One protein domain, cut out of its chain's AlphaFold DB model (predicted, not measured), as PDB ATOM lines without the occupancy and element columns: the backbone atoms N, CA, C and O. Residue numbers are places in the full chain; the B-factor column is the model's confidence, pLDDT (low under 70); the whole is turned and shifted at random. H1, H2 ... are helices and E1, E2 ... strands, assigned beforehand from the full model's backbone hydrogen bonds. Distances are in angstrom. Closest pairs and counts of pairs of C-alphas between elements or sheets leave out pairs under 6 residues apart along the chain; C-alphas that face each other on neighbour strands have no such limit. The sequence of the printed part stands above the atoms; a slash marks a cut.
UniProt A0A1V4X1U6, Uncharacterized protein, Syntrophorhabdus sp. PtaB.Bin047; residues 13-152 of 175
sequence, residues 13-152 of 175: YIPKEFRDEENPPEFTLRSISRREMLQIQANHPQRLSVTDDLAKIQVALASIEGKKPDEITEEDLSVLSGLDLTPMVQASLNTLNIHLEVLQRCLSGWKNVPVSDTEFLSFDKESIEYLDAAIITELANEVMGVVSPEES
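This is residues 13 to 152 of the 175 residues of an uncharacterized protein of Syntrophorhabdus sp. PtaB.Bin047 (UniProt A0A1V4X1U6). A long, thin model is built along one long helix, H4, with a short antiparallel ribbon of strands E1 and E2 at one end and an arm made of H2 and H3 at the other. H1 and H6 pack slantwise on H4 in its half nearer the ribbon, and residues 65 to 71, between H2 and H3, stick out. The printed part has 140 residues, with seven named helices and three named strands in the order E1 H1 H2 H3 H4 E2 E3 H5 H6 H7, and its class is mostly helix. It is extended, with a radius of gyration of the C-alphas of 22.6 A and spans of 73 by 36 by 30 A.

E1, residues 26 to 29, and E2, residues 107 to 111, are antiparallel neighbours at 160 degrees; N 111 and O 26 are 2.7 A apart and N 108 and O 28 are 3.0 A apart, within hydrogen-bond range. E2 runs on into E3, residues 114 to 116, at 72 degrees; E3 pairs with no named strand, but is paired antiparallel with residues 119 to 120. H4, residues 86 to 106, is the hub and touches three helices. With residues 99 to 106 alone it touches residues 139 to 144 of H6, residues 133 to 144, at a steep tilt of 47 degrees, opposite ways; the closest C-alphas, of His 99 and Val 143, are 5.3 A apart. With residues 98 to 102 alone it touches H1, residues 34 to 43, at a steep tilt of 41 degrees, opposite ways; the closest C-alphas, of Ile 40 and Ile 98, are 6.3 A apart. With residues 87 to 91 alone it touches residues 49 to 53 of H2, residues 49 to 64, at a steep tilt of 54 degrees, opposite ways; the closest C-alphas, of Val 50 and Met 88, are 5.5 A apart. The helix packing is mostly crossed, with 0 of these 3 pairs at a shallow tilt. H2 touches H3, residues 74 to 78, with residues 60 to 64 alone; the C-alphas of Ser 63 and Asp 76, their closest, are 6.4 A apart. H5, residues 126 to 130, and H6 are close but not clearly touching, with the closest C-alphas, of Ile 128 and Ile 136, 7.8 A apart. H7, residues 149 to 152, touches no helix. Every O i to N i+4 pair is within hydrogen-bond range in H1, H2, H3, H4 and H6; in H5 it is 0 of 1, with 2 of 2 O i to N i+3 pairs within range, and H7 is too short for such a pair.

E1 begins at C-alpha 26, (18.349, 20.720, 12.727), and E2 is 11.4 A long. H4 is 30.2 A long, from C-alpha 86 at (56.573, 35.692, 9.787) to C-alpha 106. H2 is 23.2 A long, H6 16.4 A and H1 14.5 A; E3, H3, H5 and H7 are shorter. H7 ends at C-alpha 152, (32.685, 12.724, -9.201).

The outline is only just a rod, and the C-alphas of Glu 22 and Glu 71, the two farthest apart, are 73.2 A apart. The printed part has no cut and no long link. Mean pLDDT of the printed part is 78.2; 29 residues are under 70, among them residues 46 to 52, 114 to 121 and 147 to 152.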
ATOM      1  N   TYR A  13      19.822  18.745   8.193       85.62
ATOM      2  CA  TYR A  13      20.330  17.539   8.815       85.62
ATOM      3  C   TYR A  13      19.882  17.514  10.267       85.62
ATOM      4  O   TYR A  13      20.029  18.501  10.987       85.62
ATOM      5  N   ILE A  14      19.389  16.349  10.680       87.44
ATOM      6  CA  ILE A  14      18.998  16.058  12.054       87.44
ATOM      7  C   ILE A  14      20.003  15.043  12.621       87.44
ATOM      8  O   ILE A  14      20.146  13.945  12.046       87.44
ATOM      9  N   PRO A  15      20.707  15.376  13.720       85.19
ATOM     10  CA  PRO A  15      21.617  14.439  14.358       85.19
ATOM     11  C   PRO A  15      20.891  13.178  14.805       85.19
ATOM     12  O   PRO A  15      19.721  13.215  15.177       85.19
ATOM     13  N   LYS A  16      21.588  12.038  14.735       82.00
ATOM     14  CA  LYS A  16      20.993  10.711  14.963       82.00
ATOM     15  C   LYS A  16      20.218  10.614  16.272       82.00
ATOM     16  O   LYS A  16      19.169   9.986  16.286       82.00
ATOM     17  N   GLU A  17      20.740  11.239  17.318       83.94
ATOM     18  CA  GLU A  17      20.204  11.183  18.678       83.94
ATOM     19  C   GLU A  17      18.851  11.887  18.823       83.94
ATOM     20  O   GLU A  17      18.086  11.532  19.711       83.94
ATOM     21  N   PHE A  18      18.522  12.810  17.915       84.69
ATOM     22  CA  PHE A  18      17.310  13.623  17.992       84.69
ATOM     23  C   PHE A  18      16.260  13.255  16.932       84.69
ATOM     24  O   PHE A  18      15.217  13.887  16.851       84.69
ATOM     25  N   ARG A  19      16.496  12.244  16.081       84.25
ATOM     26  CA  ARG A  19      15.621  11.953  14.919       84.25
ATOM     27  C   ARG A  19      14.181  11.581  15.269       84.25
ATOM     28  O   ARG A  19      13.316  11.725  14.410       84.25
ATOM     29  N   ASP A  20      13.957  11.103  16.486       88.50
ATOM     30  CA  ASP A  20      12.644  10.674  16.967       88.50
ATOM     31  C   ASP A  20      11.898  11.785  17.736       88.50
ATOM     32  O   ASP A  20      10.787  11.561  18.218       88.50
ATOM     33  N   GLU A  21      12.484  12.980  17.869       88.38
ATOM     34  CA  GLU A  21      11.845  14.108  18.551       88.38
ATOM     35  C   GLU A  21      10.778  14.786  17.677       88.38
ATOM     36  O   GLU A  21      10.874  14.826  16.452       88.38
ATOM     37  N   GLU A  22       9.752  15.360  18.316       84.44
ATOM     38  CA  GLU A  22       8.648  16.050  17.627       84.44
ATOM     39  C   GLU A  22       9.104  17.351  16.939       84.44
ATOM     40  O   GLU A  22       8.567  17.730  15.900       84.44
ATOM     41  N   ASN A  23      10.121  18.017  17.495       83.75
ATOM     42  CA  ASN A  23      10.721  19.227  16.937       83.75
ATOM     43  C   ASN A  23      12.247  19.195  17.114       83.75
ATOM     44  O   ASN A  23      12.775  19.878  17.997       83.75
ATOM     45  N   PRO A  24      12.954  18.371  16.324       86.19
ATOM     46  CA  PRO A  24      14.358  18.121  16.559       86.19
ATOM     47  C   PRO A  24      15.215  19.336  16.191       86.19
ATOM     48  O   PRO A  24      14.875  20.085  15.261       86.19
ATOM     49  N   PRO A  25      16.366  19.504  16.859       84.69
ATOM     50  CA  PRO A  25      17.384  20.429  16.416       84.69
ATOM     51  C   PRO A  25      17.880  20.008  15.027       84.69
ATOM     52  O   PRO A  25      18.274  18.863  14.795       84.69
ATOM     53  N   GLU A  26      17.863  20.947  14.086       85.69
ATOM     54  CA  GLU A  26      18.349  20.720  12.727       85.69
ATOM     55  C   GLU A  26      19.399  21.770  12.376       85.69
ATOM     56  O   GLU A  26      19.261  22.940  12.713       85.69
ATOM     57  N   PHE A  27      20.446  21.390  11.655       83.38
ATOM     58  CA  PHE A  27      21.353  22.364  11.049       83.38
ATOM     59  C   PHE A  27      21.297  22.253   9.538       83.38
ATOM     60  O   PHE A  27      20.867  21.252   8.961       83.38
ATOM     61  N   THR A  28      21.703  23.330   8.879       82.06
ATOM     62  CA  THR A  28      21.660  23.386   7.424       82.06
ATOM     63  C   THR A  28      23.037  23.070   6.861       82.06
ATOM     64  O   THR A  28      23.983  23.822   7.085       82.06
ATOM     65  N   LEU A  29      23.121  21.972   6.113       84.94
ATOM     66  CA  LEU A  29      24.304  21.538   5.380       84.94
ATOM     67  C   LEU A  29      24.230  21.957   3.920       84.94
ATOM     68  O   LEU A  29      23.212  21.752   3.251       84.94
ATOM     69  N   ARG A  30      25.339  22.463   3.392       85.50
ATOM     70  CA  ARG A  30      25.532  22.622   1.951       85.50
ATOM     71  C   ARG A  30      26.999  22.513   1.572       85.50
ATOM     72  O   ARG A  30      27.881  22.733   2.386       85.50
ATOM     73  N   SER A  31      27.220  22.256   0.299       85.00
ATOM     74  CA  SER A  31      28.512  22.378  -0.355       85.00
ATOM     75  C   SER A  31      28.733  23.814  -0.858       85.00
ATOM     76  O   SER A  31      27.775  24.555  -1.131       85.00
ATOM     77  N   ILE A  32      30.000  24.211  -0.990       84.94
ATOM     78  CA  ILE A  32      30.403  25.518  -1.511       84.94
ATOM     79  C   ILE A  32      30.592  25.444  -3.027       84.94
ATOM     80  O   ILE A  32      31.119  24.484  -3.592       84.94
ATOM     81  N   SER A  33      30.137  26.472  -3.740       82.75
ATOM     82  CA  SER A  33      30.426  26.592  -5.169       82.75
ATOM     83  C   SER A  33      31.868  27.049  -5.416       82.75
ATOM     84  O   SER A  33      32.432  27.835  -4.658       82.75
ATOM     85  N   ARG A  34      32.452  26.673  -6.559       81.50
ATOM     86  CA  ARG A  34      33.785  27.158  -6.969       81.50
ATOM     87  C   ARG A  34      33.907  28.687  -6.918       81.50
ATOM     88  O   ARG A  34      34.956  29.214  -6.569       81.50
ATOM     89  N   ARG A  35      32.831  29.406  -7.253       83.50
ATOM     90  CA  ARG A  35      32.786  30.872  -7.195       83.50
ATOM     91  C   ARG A  35      32.908  31.393  -5.766       83.50
ATOM     92  O   ARG A  35      33.643  32.345  -5.535       83.50
ATOM     93  N   GLU A  36      32.188  30.788  -4.827       86.81
ATOM     94  CA  GLU A  36      32.285  31.146  -3.414       86.81
ATOM     95  C   GLU A  36      33.671  30.820  -2.856       86.81
ATOM     96  O   GLU A  36      34.238  31.662  -2.173       86.81
ATOM     97  N   MET A  37      34.254  29.671  -3.213       87.25
ATOM     98  CA  MET A  37      35.623  29.322  -2.817       87.25
ATOM     99  C   MET A  37      36.635  30.379  -3.285       87.25
ATOM    100  O   MET A  37      37.433  30.872  -2.493       87.25
ATOM    101  N   LEU A  38      36.553  30.798  -4.553       85.69
ATOM    102  CA  LEU A  38      37.398  31.874  -5.085       85.69
ATOM    103  C   LEU A  38      37.176  33.205  -4.354       85.69
ATOM    104  O   LEU A  38      38.121  33.963  -4.158       85.69
ATOM    105  N   GLN A  39      35.942  33.495  -3.945       90.12
ATOM    106  CA  GLN A  39      35.628  34.705  -3.193       90.12
ATOM    107  C   GLN A  39      36.213  34.672  -1.775       90.12
ATOM    108  O   GLN A  39      36.757  35.677  -1.330       90.12
ATOM    109  N   ILE A  40      36.151  33.527  -1.091       89.00
ATOM    110  CA  ILE A  40      36.791  33.324   0.218       89.00
ATOM    111  C   ILE A  40      38.305  33.504   0.076       89.00
ATOM    112  O   ILE A  40      38.905  34.297   0.794       89.00
ATOM    113  N   GLN A  41      38.929  32.850  -0.907       86.94
ATOM    114  CA  GLN A  41      40.367  32.990  -1.165       86.94
ATOM    115  C   GLN A  41      40.773  34.438  -1.472       86.94
ATOM    116  O   GLN A  41      41.817  34.895  -1.011       86.94
ATOM    117  N   ALA A  42      39.944  35.187  -2.206       86.56
ATOM    118  CA  ALA A  42      40.190  36.600  -2.488       86.56
ATOM    119  C   ALA A  42      40.154  37.483  -1.227       86.56
ATOM    120  O   ALA A  42      40.862  38.488  -1.175       86.56
ATOM    121  N   ASN A  43      39.374  37.107  -0.207       88.75
ATOM    122  CA  ASN A  43      39.326  37.810   1.078       88.75
ATOM    123  C   ASN A  43      40.551  37.519   1.965       88.75
ATOM    124  O   ASN A  43      40.861  38.316   2.848       88.75
ATOM    125  N   HIS A  44      41.268  36.419   1.708       85.12
ATOM    126  CA  HIS A  44      42.444  35.978   2.472       85.12
ATOM    127  C   HIS A  44      43.681  35.845   1.562       85.12
ATOM    128  O   HIS A  44      44.188  34.738   1.356       85.12
ATOM    129  N   PRO A  45      44.193  36.951   0.987       76.19
ATOM    130  CA  PRO A  45      45.273  36.891   0.009       76.19
ATOM    131  C   PRO A  45      46.558  36.308   0.612       76.19
ATOM    132  O   PRO A  45      47.032  36.723   1.674       76.19
ATOM    133  N   GLN A  46      47.153  35.354  -0.100       69.38
ATOM    134  CA  GLN A  46      48.473  34.806   0.210       69.38
ATOM    135  C   GLN A  46      49.553  35.763  -0.317       69.38
ATOM    136  O   GLN A  46      49.483  36.226  -1.457       69.38
ATOM    137  N   ARG A  47      50.563  36.082   0.503       65.56
ATOM    138  CA  ARG A  47      51.718  36.869   0.045       65.56
ATOM    139  C   ARG A  47      52.668  35.981  -0.758       65.56
ATOM    140  O   ARG A  47      53.004  34.887  -0.322       65.56
ATOM    141  N   LEU A  48      53.169  36.503  -1.877       60.66
ATOM    142  CA  LEU A  48      54.146  35.832  -2.748       60.66
ATOM    143  C   LEU A  48      55.476  35.487  -2.046       60.66
ATOM    144  O   LEU A  48      56.181  34.604  -2.508       60.66
ATOM    145  N   SER A  49      55.819  36.135  -0.926       61.59
ATOM    146  CA  SER A  49      57.119  35.925  -0.263       61.59
ATOM    147  C   SER A  49      57.291  34.531   0.358       61.59
ATOM    148  O   SER A  49      58.412  34.105   0.597       61.59
ATOM    149  N   VAL A  50      56.200  33.790   0.580       65.56
ATOM    150  CA  VAL A  50      56.231  32.459   1.215       65.56
ATOM    151  C   VAL A  50      57.022  31.448   0.381       65.56
ATOM    152  O   VAL A  50      57.747  30.629   0.939       65.56
ATOM    153  N   THR A  51      56.907  31.501  -0.950       67.56
ATOM    154  CA  THR A  51      57.643  30.599  -1.850       67.56
ATOM    155  C   THR A  51      59.135  30.898  -1.867       67.56
ATOM    156  O   THR A  51      59.942  29.970  -1.899       67.56
ATOM    157  N   ASP A  52      59.502  32.176  -1.786       67.94
ATOM    158  CA  ASP A  52      60.901  32.599  -1.766       67.94
ATOM    159  C   ASP A  52      61.577  32.198  -0.449       67.94
ATOM    160  O   ASP A  52      62.725  31.755  -0.444       67.94
ATOM    161  N   ASP A  53      60.860  32.296   0.671       71.56
ATOM    162  CA  ASP A  53      61.380  31.921   1.987       71.56
ATOM    163  C   ASP A  53      61.452  30.393   2.167       71.56
ATOM    164  O   ASP A  53      62.437  29.884   2.702       71.56
ATOM    165  N   LEU A  54      60.495  29.632   1.616       74.38
ATOM    166  CA  LEU A  54      60.576  28.165   1.547       74.38
ATOM    167  C   LEU A  54      61.780  27.685   0.725       74.38
ATOM    168  O   LEU A  54      62.461  26.741   1.131       74.38
ATOM    169  N   ALA A  55      62.071  28.342  -0.402       76.69
ATOM    170  CA  ALA A  55      63.235  28.018  -1.222       76.69
ATOM    171  C   ALA A  55      64.548  28.263  -0.459       76.69
ATOM    172  O   ALA A  55      65.449  27.426  -0.499       76.69
ATOM    173  N   LYS A  56      64.645  29.364   0.302       74.44
ATOM    174  CA  LYS A  56      65.804  29.636   1.173       74.44
ATOM    175  C   LYS A  56      65.962  28.577   2.264       74.44
ATOM    176  O   LYS A  56      67.082  28.139   2.504       74.44
ATOM    177  N   ILE A  57      64.866  28.132   2.884       77.31
ATOM    178  CA  ILE A  57      64.887  27.053   3.887       77.31
ATOM    179  C   ILE A  57      65.376  25.741   3.268       77.31
ATOM    180  O   ILE A  57      66.200  25.062   3.874       77.31
ATOM    181  N   GLN A  58      64.911  25.389   2.066       80.00
ATOM    182  CA  GLN A  58      65.368  24.186   1.362       80.00
ATOM    183  C   GLN A  58      66.859  24.238   1.030       80.00
ATOM    184  O   GLN A  58      67.561  23.254   1.250       80.00
ATOM    185  N   VAL A  59      67.351  25.380   0.541       78.88
ATOM    186  CA  VAL A  59      68.782  25.573   0.266       78.88
ATOM    187  C   VAL A  59      69.591  25.469   1.556       78.88
ATOM    188  O   VAL A  59      70.579  24.742   1.585       78.88
ATOM    189  N   ALA A  60      69.142  26.127   2.629       74.75
ATOM    190  CA  ALA A  60      69.805  26.066   3.924       74.75
ATOM    191  C   ALA A  60      69.870  24.626   4.446       74.75
ATOM    192  O   ALA A  60      70.954  24.170   4.777       74.75
ATOM    193  N   LEU A  61      68.752  23.888   4.450       78.44
ATOM    194  CA  LEU A  61      68.692  22.482   4.874       78.44
ATOM    195  C   LEU A  61      69.636  21.590   4.059       78.44
ATOM    196  O   LEU A  61      70.376  20.809   4.649       78.44
ATOM    197  N   ALA A  62      69.666  21.748   2.733       79.94
ATOM    198  CA  ALA A  62      70.553  20.981   1.861       79.94
ATOM    199  C   ALA A  62      72.046  21.259   2.133       79.94
ATOM    200  O   ALA A  62      72.876  20.370   1.964       79.94
ATOM    201  N   SER A  63      72.405  22.468   2.580       75.31
ATOM    202  CA  SER A  63      73.789  22.822   2.938       75.31
ATOM    203  C   SER A  63      74.281  22.179   4.243       75.31
ATOM    204  O   SER A  63      75.493  22.084   4.453       75.31
ATOM    205  N   ILE A  64      73.364  21.727   5.105       78.06
ATOM    206  CA  ILE A  64      73.659  21.098   6.408       78.06
ATOM    207  C   ILE A  64      73.373  19.592   6.411       78.06
ATOM    208  O   ILE A  64      73.854  18.872   7.287       78.06
ATOM    209  N   GLU A  65      72.604  19.100   5.441       81.25
ATOM    210  CA  GLU A  65      72.242  17.693   5.325       81.25
ATOM    211  C   GLU A  65      73.495  16.814   5.146       81.25
ATOM    212  O   GLU A  65      74.298  16.997   4.235       81.25
ATOM    213  N   GLY A  66      73.684  15.858   6.060       75.81
ATOM    214  CA  GLY A  66      74.825  14.936   6.049       75.81
ATOM    215  C   GLY A  66      76.103  15.449   6.725       75.81
ATOM    216  O   GLY A  66      77.032  14.657   6.885       75.81
ATOM    217  N   LYS A  67      76.150  16.710   7.176       82.75
ATOM    218  CA  LYS A  67      77.248  17.228   8.008       82.75
ATOM    219  C   LYS A  67      77.063  16.816   9.462       82.75
ATOM    220  O   LYS A  67      75.947  16.817   9.988       82.75
ATOM    221  N   LYS A  68      78.159  16.489  10.143       82.25
ATOM    222  CA  LYS A  68      78.122  16.343  11.604       82.25
ATOM    223  C   LYS A  68      78.036  17.723  12.272       82.25
ATOM    224  O   LYS A  68      78.461  18.704  11.667       82.25
ATOM    225  N   PRO A  69      77.518  17.834  13.511       77.94
ATOM    226  CA  PRO A  69      77.364  19.125  14.194       77.94
ATOM    227  C   PRO A  69      78.657  19.953  14.286       77.94
ATOM    228  O   PRO A  69      78.614  21.176  14.270       77.94
ATOM    229  N   ASP A  70      79.799  19.277  14.367       85.25
ATOM    230  CA  ASP A  70      81.158  19.818  14.417       85.25
ATOM    231  C   ASP A  70      81.708  20.281  13.051       85.25
ATOM    232  O   ASP A  70      82.714  20.985  13.004       85.25
ATOM    233  N   GLU A  71      81.039  19.933  11.951       83.44
ATOM    234  CA  GLU A  71      81.397  20.303  10.572       83.44
ATOM    235  C   GLU A  71      80.539  21.464  10.028       83.44
ATOM    236  O   GLU A  71      80.751  21.917   8.902       83.44
ATOM    237  N   ILE A  72      79.565  21.946  10.811       81.44
ATOM    238  CA  ILE A  72      78.699  23.074  10.451       81.44
ATOM    239  C   ILE A  72      79.475  24.378  10.636       81.44
ATOM    240  O   ILE A  72      79.929  24.699  11.736       81.44
ATOM    241  N   THR A  73      79.612  25.146   9.559       81.62
ATOM    242  CA  THR A  73      80.354  26.412   9.561       81.62
ATOM    243  C   THR A  73      79.444  27.611   9.856       81.62
ATOM    244  O   THR A  73      78.224  27.540   9.708       81.62
ATOM    245  N   GLU A  74      80.023  28.758  10.237       77.00
ATOM    246  CA  GLU A  74      79.271  30.026  10.327       77.00
ATOM    247  C   GLU A  74      78.637  30.423   8.987       77.00
ATOM    248  O   GLU A  74      77.575  31.039   8.963       77.00
ATOM    249  N   GLU A  75      79.256  30.035   7.873       78.06
ATOM    250  CA  GLU A  75      78.761  30.294   6.523       78.06
ATOM    251  C   GLU A  75      77.480  29.488   6.245       78.06
ATOM    252  O   GLU A  75      76.505  30.045   5.738       78.06
ATOM    253  N   ASP A  76      77.416  28.233   6.712       73.06
ATOM    254  CA  ASP A  76      76.206  27.396   6.673       73.06
ATOM    255  C   ASP A  76      75.068  27.983   7.531       73.06
ATOM    256  O   ASP A  76      73.900  27.971   7.137       73.06
ATOM    257  N   LEU A  77      75.404  28.541   8.699       72.94
ATOM    258  CA  LEU A  77      74.439  29.155   9.622       72.94
ATOM    259  C   LEU A  77      73.989  30.556   9.178       72.94
ATOM    260  O   LEU A  77      72.894  30.992   9.539       72.94
ATOM    261  N   SER A  78      74.792  31.258   8.375       75.12
ATOM    262  CA  SER A  78      74.471  32.599   7.865       75.12
ATOM    263  C   SER A  78      73.240  32.619   6.949       75.12
ATOM    264  O   SER A  78      72.525  33.617   6.878       75.12
ATOM    265  N   VAL A  79      72.937  31.490   6.300       68.50
ATOM    266  CA  VAL A  79      71.736  31.320   5.468       68.50
ATOM    267  C   VAL A  79      70.470  31.252   6.334       68.50
ATOM    268  O   VAL A  79      69.397  31.672   5.902       68.50
ATOM    269  N   LEU A  80      70.594  30.776   7.580       67.56
ATOM    270  CA  LEU A  80      69.485  30.671   8.534       67.56
ATOM    271  C   LEU A  80      69.211  31.987   9.269       67.56
ATOM    272  O   LEU A  80      68.063  32.268   9.607       67.56
ATOM    273  N   SER A  81      70.234  32.810   9.510       69.00
ATOM    274  CA  SER A  81      70.092  34.067  10.260       69.00
ATOM    275  C   SER A  81      69.316  35.159   9.508       69.00
ATOM    276  O   SER A  81      68.868  36.121  10.130       69.00
ATOM    277  N   GLY A  82      69.105  34.998   8.197       68.06
ATOM    278  CA  GLY A  82      68.267  35.866   7.360       68.06
ATOM    279  C   GLY A  82      66.833  35.367   7.122       68.06
ATOM    280  O   GLY A  82      66.113  35.984   6.336       68.06
ATOM    281  N   LEU A  83      66.419  34.253   7.739       71.81
ATOM    282  CA  LEU A  83      65.070  33.704   7.574       71.81
ATOM    283  C   LEU A  83      64.050  34.477   8.416       71.81
ATOM    284  O   LEU A  83      64.043  34.392   9.643       71.81
ATOM    285  N   ASP A  84      63.134  35.173   7.745       74.00
ATOM    286  CA  ASP A  84      61.908  35.664   8.369       74.00
ATOM    287  C   ASP A  84      60.808  34.606   8.210       74.00
ATOM    288  O   ASP A  84      60.343  34.330   7.107       74.00
ATOM    289  N   LEU A  85      60.391  33.992   9.320       77.50
ATOM    290  CA  LEU A  85      59.308  33.001   9.333       77.50
ATOM    291  C   LEU A  85      57.918  33.646   9.411       77.50
ATOM    292  O   LEU A  85      56.909  32.958   9.227       77.50
ATOM    293  N   THR A  86      57.839  34.956   9.661       80.75
ATOM    294  CA  THR A  86      56.573  35.692   9.787       80.75
ATOM    295  C   THR A  86      55.660  35.498   8.571       80.75
ATOM    296  O   THR A  86      54.475  35.216   8.771       80.75
ATOM    297  N   PRO A  87      56.148  35.560   7.312       78.88
ATOM    298  CA  PRO A  87      55.309  35.325   6.142       78.88
ATOM    299  C   PRO A  87      54.742  33.906   6.078       78.88
ATOM    300  O   PRO A  87      53.582  33.735   5.713       78.88
ATOM    301  N   MET A  88      55.521  32.894   6.474       78.62
ATOM    302  CA  MET A  88      55.075  31.496   6.489       78.62
ATOM    303  C   MET A  88      54.001  31.254   7.553       78.62
ATOM    304  O   MET A  88      52.982  30.613   7.284       78.62
ATOM    305  N   VAL A  89      54.203  31.799   8.756       83.00
ATOM    306  CA  VAL A  89      53.206  31.744   9.833       83.00
ATOM    307  C   VAL A  89      51.925  32.451   9.393       83.00
ATOM    308  O   VAL A  89      50.840  31.889   9.524       83.00
ATOM    309  N   GLN A  90      52.034  33.637   8.789       83.38
ATOM    310  CA  GLN A  90      50.880  34.380   8.284       83.38
ATOM    311  C   GLN A  90      50.137  33.628   7.171       83.38
ATOM    312  O   GLN A  90      48.908  33.622   7.151       83.38
ATOM    313  N   ALA A  91      50.855  32.971   6.260       81.12
ATOM    314  CA  ALA A  91      50.254  32.150   5.213       81.12
ATOM    315  C   ALA A  91      49.486  30.959   5.789       81.12
ATOM    316  O   ALA A  91      48.373  30.668   5.354       81.12
ATOM    317  N   SER A  92      50.049  30.323   6.817       83.81
ATOM    318  CA  SER A  92      49.414  29.209   7.521       83.81
ATOM    319  C   SER A  92      48.144  29.668   8.244       83.81
ATOM    320  O   SER A  92      47.104  29.023   8.135       83.81
ATOM    321  N   LEU A  93      48.190  30.828   8.909       86.44
ATOM    322  CA  LEU A  93      47.019  31.456   9.525       86.44
ATOM    323  C   LEU A  93      45.944  31.811   8.490       86.44
ATOM    324  O   LEU A  93      44.767  31.551   8.726       86.44
ATOM    325  N   ASN A  94      46.327  32.346   7.329       87.38
ATOM    326  CA  ASN A  94      45.379  32.650   6.255       87.38
ATOM    327  C   ASN A  94      44.709  31.378   5.721       87.38
ATOM    328  O   ASN A  94      43.496  31.370   5.534       87.38
ATOM    329  N   THR A  95      45.462  30.292   5.534       86.38
ATOM    330  CA  THR A  95      44.897  28.989   5.155       86.38
ATOM    331  C   THR A  95      43.887  28.494   6.193       86.38
ATOM    332  O   THR A  95      42.788  28.083   5.829       86.38
ATOM    333  N   LEU A  96      44.210  28.593   7.487       87.38
ATOM    334  CA  LEU A  96      43.280  28.223   8.558       87.38
ATOM    335  C   LEU A  96      42.016  29.096   8.559       87.38
ATOM    336  O   LEU A  96      40.921  28.571   8.746       87.38
ATOM    337  N   ASN A  97      42.143  30.399   8.299       88.12
ATOM    338  CA  ASN A  97      40.998  31.306   8.192       88.12
ATOM    339  C   ASN A  97      40.101  30.970   6.992       88.12
ATOM    340  O   ASN A  97      38.880  30.977   7.128       88.12
ATOM    341  N   ILE A  98      40.690  30.616   5.843       87.38
ATOM    342  CA  ILE A  98      39.945  30.132   4.670       87.38
ATOM    343  C   ILE A  98      39.167  28.867   5.034       87.38
ATOM    344  O   ILE A  98      37.964  28.799   4.790       87.38
ATOM    345  N   HIS A  99      39.831  27.883   5.645       87.69
ATOM    346  CA  HIS A  99      39.199  26.627   6.055       87.69
ATOM    347  C   HIS A  99      38.045  26.854   7.037       87.69
ATOM    348  O   HIS A  99      36.989  26.236   6.906       87.69
ATOM    349  N   LEU A 100      38.222  27.771   7.992       85.75
ATOM    350  CA  LEU A 100      37.182  28.137   8.945       85.75
ATOM    351  C   LEU A 100      35.983  28.794   8.250       85.75
ATOM    352  O   LEU A 100      34.847  28.411   8.520       85.75
ATOM    353  N   GLU A 101      36.214  29.740   7.335       87.81
ATOM    354  CA  GLU A 101      35.133  30.399   6.594       87.81
ATOM    355  C   GLU A 101      34.387  29.409   5.683       87.81
ATOM    356  O   GLU A 101      33.160  29.468   5.572       87.81
ATOM    357  N   VAL A 102      35.100  28.462   5.064       87.69
ATOM    358  CA  VAL A 102      34.491  27.364   4.299       87.69
ATOM    359  C   VAL A 102      33.583  26.533   5.205       87.69
ATOM    360  O   VAL A 102      32.397  26.376   4.918       87.69
ATOM    361  N   LEU A 103      34.091  26.076   6.347       85.31
ATOM    362  CA  LEU A 103      33.311  25.273   7.285       85.31
ATOM    363  C   LEU A 103      32.050  26.013   7.770       85.31
ATOM    364  O   LEU A 103      30.959  25.444   7.761       85.31
ATOM    365  N   GLN A 104      32.174  27.302   8.103       81.75
ATOM    366  CA  GLN A 104      31.054  28.161   8.510       81.75
ATOM    367  C   GLN A 104      30.008  28.362   7.407       81.75
ATOM    368  O   GLN A 104      28.829  28.550   7.687       81.75
ATOM    369  N   ARG A 105      30.404  28.339   6.132       82.88
ATOM    370  CA  ARG A 105      29.451  28.431   5.017       82.88
ATOM    371  C   ARG A 105      28.774  27.102   4.710       82.88
ATOM    372  O   ARG A 105      27.633  27.122   4.235       82.88
ATOM    373  N   CYS A 106      29.459  25.988   4.955       83.31
ATOM    374  CA  CYS A 106      28.890  24.649   4.839       83.31
ATOM    375  C   CYS A 106      27.855  24.366   5.933       83.31
ATOM    376  O   CYS A 106      26.879  23.665   5.667       83.31
ATOM    377  N   LEU A 107      28.053  24.927   7.130       81.19
ATOM    378  CA  LEU A 107      27.225  24.728   8.318       81.19
ATOM    379  C   LEU A 107      26.530  26.030   8.715       81.19
ATOM    380  O   LEU A 107      27.133  26.916   9.311       81.19
ATOM    381  N   SER A 108      25.237  26.147   8.423       72.12
ATOM    382  CA  SER A 108      24.432  27.234   9.001       72.12
ATOM    383  C   SER A 108      23.906  26.799  10.371       72.12
ATOM    384  O   SER A 108      23.571  25.625  10.527       72.12
ATOM    385  N   GLY A 109      23.836  27.736  11.328       68.94
ATOM    386  CA  GLY A 109      23.472  27.494  12.733       68.94
ATOM    387  C   GLY A 109      22.199  26.670  12.971       68.94
ATOM    388  O   GLY A 109      21.409  26.406  12.060       68.94
ATOM    389  N   TRP A 110      22.014  26.261  14.223       71.62
ATOM    390  CA  TRP A 110      20.937  25.385  14.665       71.62
ATOM    391  C   TRP A 110      19.570  26.033  14.487       71.62
ATOM    392  O   TRP A 110      19.259  27.044  15.105       71.62
ATOM    393  N   LYS A 111      18.694  25.410  13.717       68.12
ATOM    394  CA  LYS A 111      17.262  25.675  13.780       68.12
ATOM    395  C   LYS A 111      16.645  24.802  14.868       68.12
ATOM    396  O   LYS A 111      17.145  23.722  15.173       68.12
ATOM    397  N   ASN A 112      15.562  25.299  15.457       66.69
ATOM    398  CA  ASN A 112      14.833  24.667  16.564       66.69
ATOM    399  C   ASN A 112      15.624  24.524  17.877       66.69
ATOM    400  O   ASN A 112      15.142  23.885  18.805       66.69
ATOM    401  N   VAL A 113      16.778  25.193  17.997       70.81
ATOM    402  CA  VAL A 113      17.452  25.442  19.280       70.81
ATOM    403  C   VAL A 113      17.332  26.935  19.593       70.81
ATOM    404  O   VAL A 113      18.204  27.717  19.193       70.81
ATOM    405  N   PRO A 114      16.222  27.369  20.217       60.88
ATOM    406  CA  PRO A 114      16.026  28.770  20.551       60.88
ATOM    407  C   PRO A 114      16.964  29.164  21.695       60.88
ATOM    408  O   PRO A 114      16.902  28.604  22.788       60.88
ATOM    409  N   VAL A 115      17.823  30.152  21.448       67.69
ATOM    410  CA  VAL A 115      18.532  30.887  22.512       67.69
ATOM    411  C   VAL A 115      17.601  31.963  23.088       67.69
ATOM    412  O   VAL A 115      17.654  32.286  24.273       67.69
ATOM    413  N   SER A 116      16.706  32.480  22.243       62.53
ATOM    414  CA  SER A 116      15.585  33.362  22.569       62.53
ATOM    415  C   SER A 116      14.501  33.245  21.484       62.53
ATOM    416  O   SER A 116      14.696  32.540  20.494       62.53
ATOM    417  N   ASP A 117      13.383  33.966  21.622       57.81
ATOM    418  CA  ASP A 117      12.264  33.958  20.659       57.81
ATOM    419  C   ASP A 117      12.657  34.387  19.226       57.81
ATOM    420  O   ASP A 117      11.897  34.163  18.282       57.81
ATOM    421  N   THR A 118      13.831  35.004  19.042       55.28
ATOM    422  CA  THR A 118      14.316  35.502  17.742       55.28
ATOM    423  C   THR A 118      15.708  35.012  17.352       55.28
ATOM    424  O   THR A 118      16.163  35.330  16.254       55.28
ATOM    425  N   GLU A 119      16.403  34.267  18.218       61.81
ATOM    426  CA  GLU A 119      17.796  33.869  17.989       61.81
ATOM    427  C   GLU A 119      17.990  32.356  18.032       61.81
ATOM    428  O   GLU A 119      17.551  31.652  18.943       61.81
ATOM    429  N   PHE A 120      18.715  31.882  17.026       63.78
ATOM    430  CA  PHE A 120      19.103  30.498  16.830       63.78
ATOM    431  C   PHE A 120      20.525  30.273  17.346       63.78
ATOM    432  O   PHE A 120      21.400  31.117  17.137       63.78
ATOM    433  N   LEU A 121      20.769  29.130  17.996       69.62
ATOM    434  CA  LEU A 121      22.107  28.789  18.478       69.62
ATOM    435  C   LEU A 121      23.075  28.661  17.291       69.62
ATOM    436  O   LEU A 121      22.817  27.947  16.322       69.62
ATOM    437  N   SER A 122      24.204  29.367  17.341       70.31
ATOM    438  CA  SER A 122      25.235  29.245  16.304       70.31
ATOM    439  C   SER A 122      25.906  27.874  16.372       70.31
ATOM    440  O   SER A 122      26.065  27.315  17.452       70.31
ATOM    441  N   PHE A 123      26.306  27.333  15.221       70.12
ATOM    442  CA  PHE A 123      27.112  26.114  15.185       70.12
ATOM    443  C   PHE A 123      28.514  26.422  15.729       70.12
ATOM    444  O   PHE A 123      29.145  27.386  15.288       70.12
ATOM    445  N   ASP A 124      29.005  25.610  16.661       72.19
ATOM    446  CA  ASP A 124      30.310  25.783  17.300       72.19
ATOM    447  C   ASP A 124      31.179  24.513  17.224       72.19
ATOM    448  O   ASP A 124      30.869  23.557  16.513       72.19
ATOM    449  N   LYS A 125      32.321  24.514  17.921       69.94
ATOM    450  CA  LYS A 125      33.261  23.385  17.908       69.94
ATOM    451  C   LYS A 125      32.651  22.112  18.507       69.94
ATOM    452  O   LYS A 125      32.932  21.029  18.002       69.94
ATOM    453  N   GLU A 126      31.858  22.240  19.567       76.00
ATOM    454  CA  GLU A 126      31.232  21.106  20.263       76.00
ATOM    455  C   GLU A 126      30.112  20.504  19.407       76.00
ATOM    456  O   GLU A 126      29.901  19.295  19.394       76.00
ATOM    457  N   SER A 127      29.495  21.329  18.557       75.62
ATOM    458  CA  SER A 127      28.465  20.910  17.605       75.62
ATOM    459  C   SER A 127      28.946  19.851  16.588       75.62
ATOM    460  O   SER A 127      28.124  19.123  16.029       75.62
ATOM    461  N   ILE A 128      30.263  19.727  16.347       77.31
ATOM    462  CA  ILE A 128      30.847  18.716  15.441       77.31
ATOM    463  C   ILE A 128      30.610  17.290  15.949       77.31
ATOM    464  O   ILE A 128      30.480  16.373  15.140       77.31
ATOM    465  N   GLU A 129      30.521  17.089  17.263       81.06
ATOM    466  CA  GLU A 129      30.368  15.758  17.865       81.06
ATOM    467  C   GLU A 129      29.032  15.096  17.497       81.06
ATOM    468  O   GLU A 129      28.933  13.872  17.446       81.06
ATOM    469  N   TYR A 130      28.028  15.900  17.138       81.06
ATOM    470  CA  TYR A 130      26.715  15.428  16.696       81.06
ATOM    471  C   TYR A 130      26.668  15.049  15.202       81.06
ATOM    472  O   TYR A 130      25.643  14.572  14.696       81.06
ATOM    473  N   LEU A 131      27.759  15.262  14.460       80.94
ATOM    474  CA  LEU A 131      27.842  14.921  13.044       80.94
ATOM    475  C   LEU A 131      28.152  13.437  12.845       80.94
ATOM    476  O   LEU A 131      29.043  12.856  13.458       80.94
ATOM    477  N   ASP A 132      27.459  12.829  11.888       85.12
ATOM    478  CA  ASP A 132      27.813  11.501  11.413       85.12
ATOM    479  C   ASP A 132      29.203  11.521  10.768       85.12
ATOM    480  O   ASP A 132      29.518  12.426   9.998       85.12
ATOM    481  N   ALA A 133      30.001  10.471  10.989       84.56
ATOM    482  CA  ALA A 133      31.347  10.356  10.417       84.56
ATOM    483  C   ALA A 133      31.386  10.591   8.893       84.56
ATOM    484  O   ALA A 133      32.311  11.216   8.393       84.56
ATOM    485  N   ALA A 134      30.355  10.157   8.159       82.38
ATOM    486  CA  ALA A 134      30.239  10.415   6.722       82.38
ATOM    487  C   ALA A 134      30.107  11.915   6.389       82.38
ATOM    488  O   ALA A 134      30.702  12.380   5.427       82.38
ATOM    489  N   ILE A 135      29.366  12.680   7.198       84.38
ATOM    490  CA  ILE A 135      29.236  14.134   7.034       84.38
ATOM    491  C   ILE A 135      30.541  14.837   7.407       84.38
ATOM    492  O   ILE A 135      30.944  15.764   6.713       84.38
ATOM    493  N   ILE A 136      31.222  14.377   8.463       85.31
ATOM    494  CA  ILE A 136      32.539  14.901   8.855       85.31
ATOM    495  C   ILE A 136      33.536  14.742   7.703       85.31
ATOM    496  O   ILE A 136      34.227  15.699   7.359       85.31
ATOM    497  N   THR A 137      33.581  13.562   7.081       84.88
ATOM    498  CA  THR A 137      34.459  13.294   5.935       84.88
ATOM    499  C   THR A 137      34.175  14.235   4.768       84.88
ATOM    500  O   THR A 137      35.108  14.818   4.225       84.88
ATOM    501  N   GLU A 138      32.909  14.462   4.414       83.12
ATOM    502  CA  GLU A 138      32.590  15.379   3.313       83.12
ATOM    503  C   GLU A 138      32.894  16.840   3.627       83.12
ATOM    504  O   GLU A 138      33.369  17.572   2.762       83.12
ATOM    505  N   LEU A 139      32.652  17.281   4.862       85.38
ATOM    506  CA  LEU A 139      33.043  18.624   5.282       85.38
ATOM    507  C   LEU A 139      34.564  18.794   5.207       85.38
ATOM    508  O   LEU A 139      35.035  19.843   4.777       85.38
ATOM    509  N   ALA A 140      35.331  17.764   5.575       84.25
ATOM    510  CA  ALA A 140      36.782  17.771   5.428       84.25
ATOM    511  C   ALA A 140      37.205  17.832   3.952       84.25
ATOM    512  O   ALA A 140      38.089  18.618   3.612       84.25
ATOM    513  N   ASN A 141      36.553  17.066   3.072       83.31
ATOM    514  CA  ASN A 141      36.797  17.107   1.628       83.31
ATOM    515  C   ASN A 141      36.552  18.514   1.061       83.31
ATOM    516  O   ASN A 141      37.416  19.052   0.371       83.31
ATOM    517  N   GLU A 142      35.446  19.158   1.442       83.44
ATOM    518  CA  GLU A 142      35.134  20.530   1.026       83.44
ATOM    519  C   GLU A 142      36.143  21.560   1.531       83.44
ATOM    520  O   GLU A 142      36.604  22.416   0.773       83.44
ATOM    521  N   VAL A 143      36.531  21.466   2.805       85.31
ATOM    522  CA  VAL A 143      37.548  22.343   3.399       85.31
ATOM    523  C   VAL A 143      38.886  22.207   2.674       85.31
ATOM    524  O   VAL A 143      39.551  23.211   2.427       85.31
ATOM    525  N   MET A 144      39.264  20.985   2.294       82.69
ATOM    526  CA  MET A 144      40.501  20.712   1.559       82.69
ATOM    527  C   MET A 144      40.389  20.983   0.050       82.69
ATOM    528  O   MET A 144      41.396  20.907  -0.655       82.69
ATOM    529  N   GLY A 145      39.193  21.286  -0.467       73.88
ATOM    530  CA  GLY A 145      38.942  21.439  -1.902       73.88
ATOM    531  C   GLY A 145      39.133  20.142  -2.699       73.88
ATOM    532  O   GLY A 145      39.457  20.191  -3.887       73.88
ATOM    533  N   VAL A 146      38.972  18.992  -2.045       78.69
ATOM    534  CA  VAL A 146      39.033  17.662  -2.658       78.69
ATOM    535  C   VAL A 146      37.638  17.318  -3.166       78.69
ATOM    536  O   VAL A 146      36.677  17.339  -2.403       78.69
ATOM    537  N   VAL A 147      37.527  16.974  -4.449       66.62
ATOM    538  CA  VAL A 147      36.279  16.436  -5.007       66.62
ATOM    539  C   VAL A 147      36.094  15.025  -4.456       66.62
ATOM    540  O   VAL A 147      36.971  14.177  -4.646       66.62
ATOM    541  N   SER A 148      34.984  14.769  -3.763       66.38
ATOM    542  CA  SER A 148      34.707  13.422  -3.264       66.38
ATOM    543  C   SER A 148      34.434  12.458  -4.434       66.38
ATOM    544  O   SER A 148      33.968  12.884  -5.503       66.38
ATOM    545  N   PRO A 149      34.738  11.155  -4.288       63.50
ATOM    546  CA  PRO A 149      34.366  10.143  -5.279       63.50
ATOM    547  C   PRO A 149      32.878  10.216  -5.654       63.50
ATOM    548  O   PRO A 149      32.518  10.113  -6.822       63.50
ATOM    549  N   GLU A 150      32.021  10.511  -4.681       64.69
ATOM    550  CA  GLU A 150      30.581  10.653  -4.840       64.69
ATOM    551  C   GLU A 150      30.184  11.917  -5.619       64.69
ATOM    552  O   GLU A 150      29.242  11.882  -6.415       64.69
ATOM    553  N   GLU A 151      30.870  13.051  -5.422       59.50
ATOM    554  CA  GLU A 151      30.674  14.238  -6.270       59.50
ATOM    555  C   GLU A 151      31.136  13.955  -7.710       59.50
ATOM    556  O   GLU A 151      30.496  14.411  -8.660       59.50
ATOM    557  N   SER A 152      32.175  13.133  -7.884       63.03
ATOM    558  CA  SER A 152      32.685  12.724  -9.201       63.03
ATOM    559  C   SER A 152      31.696  11.826  -9.958       63.03
ATOM    560  O   SER A 152      31.415  12.086 -11.128       63.03
TER     561      SER A 152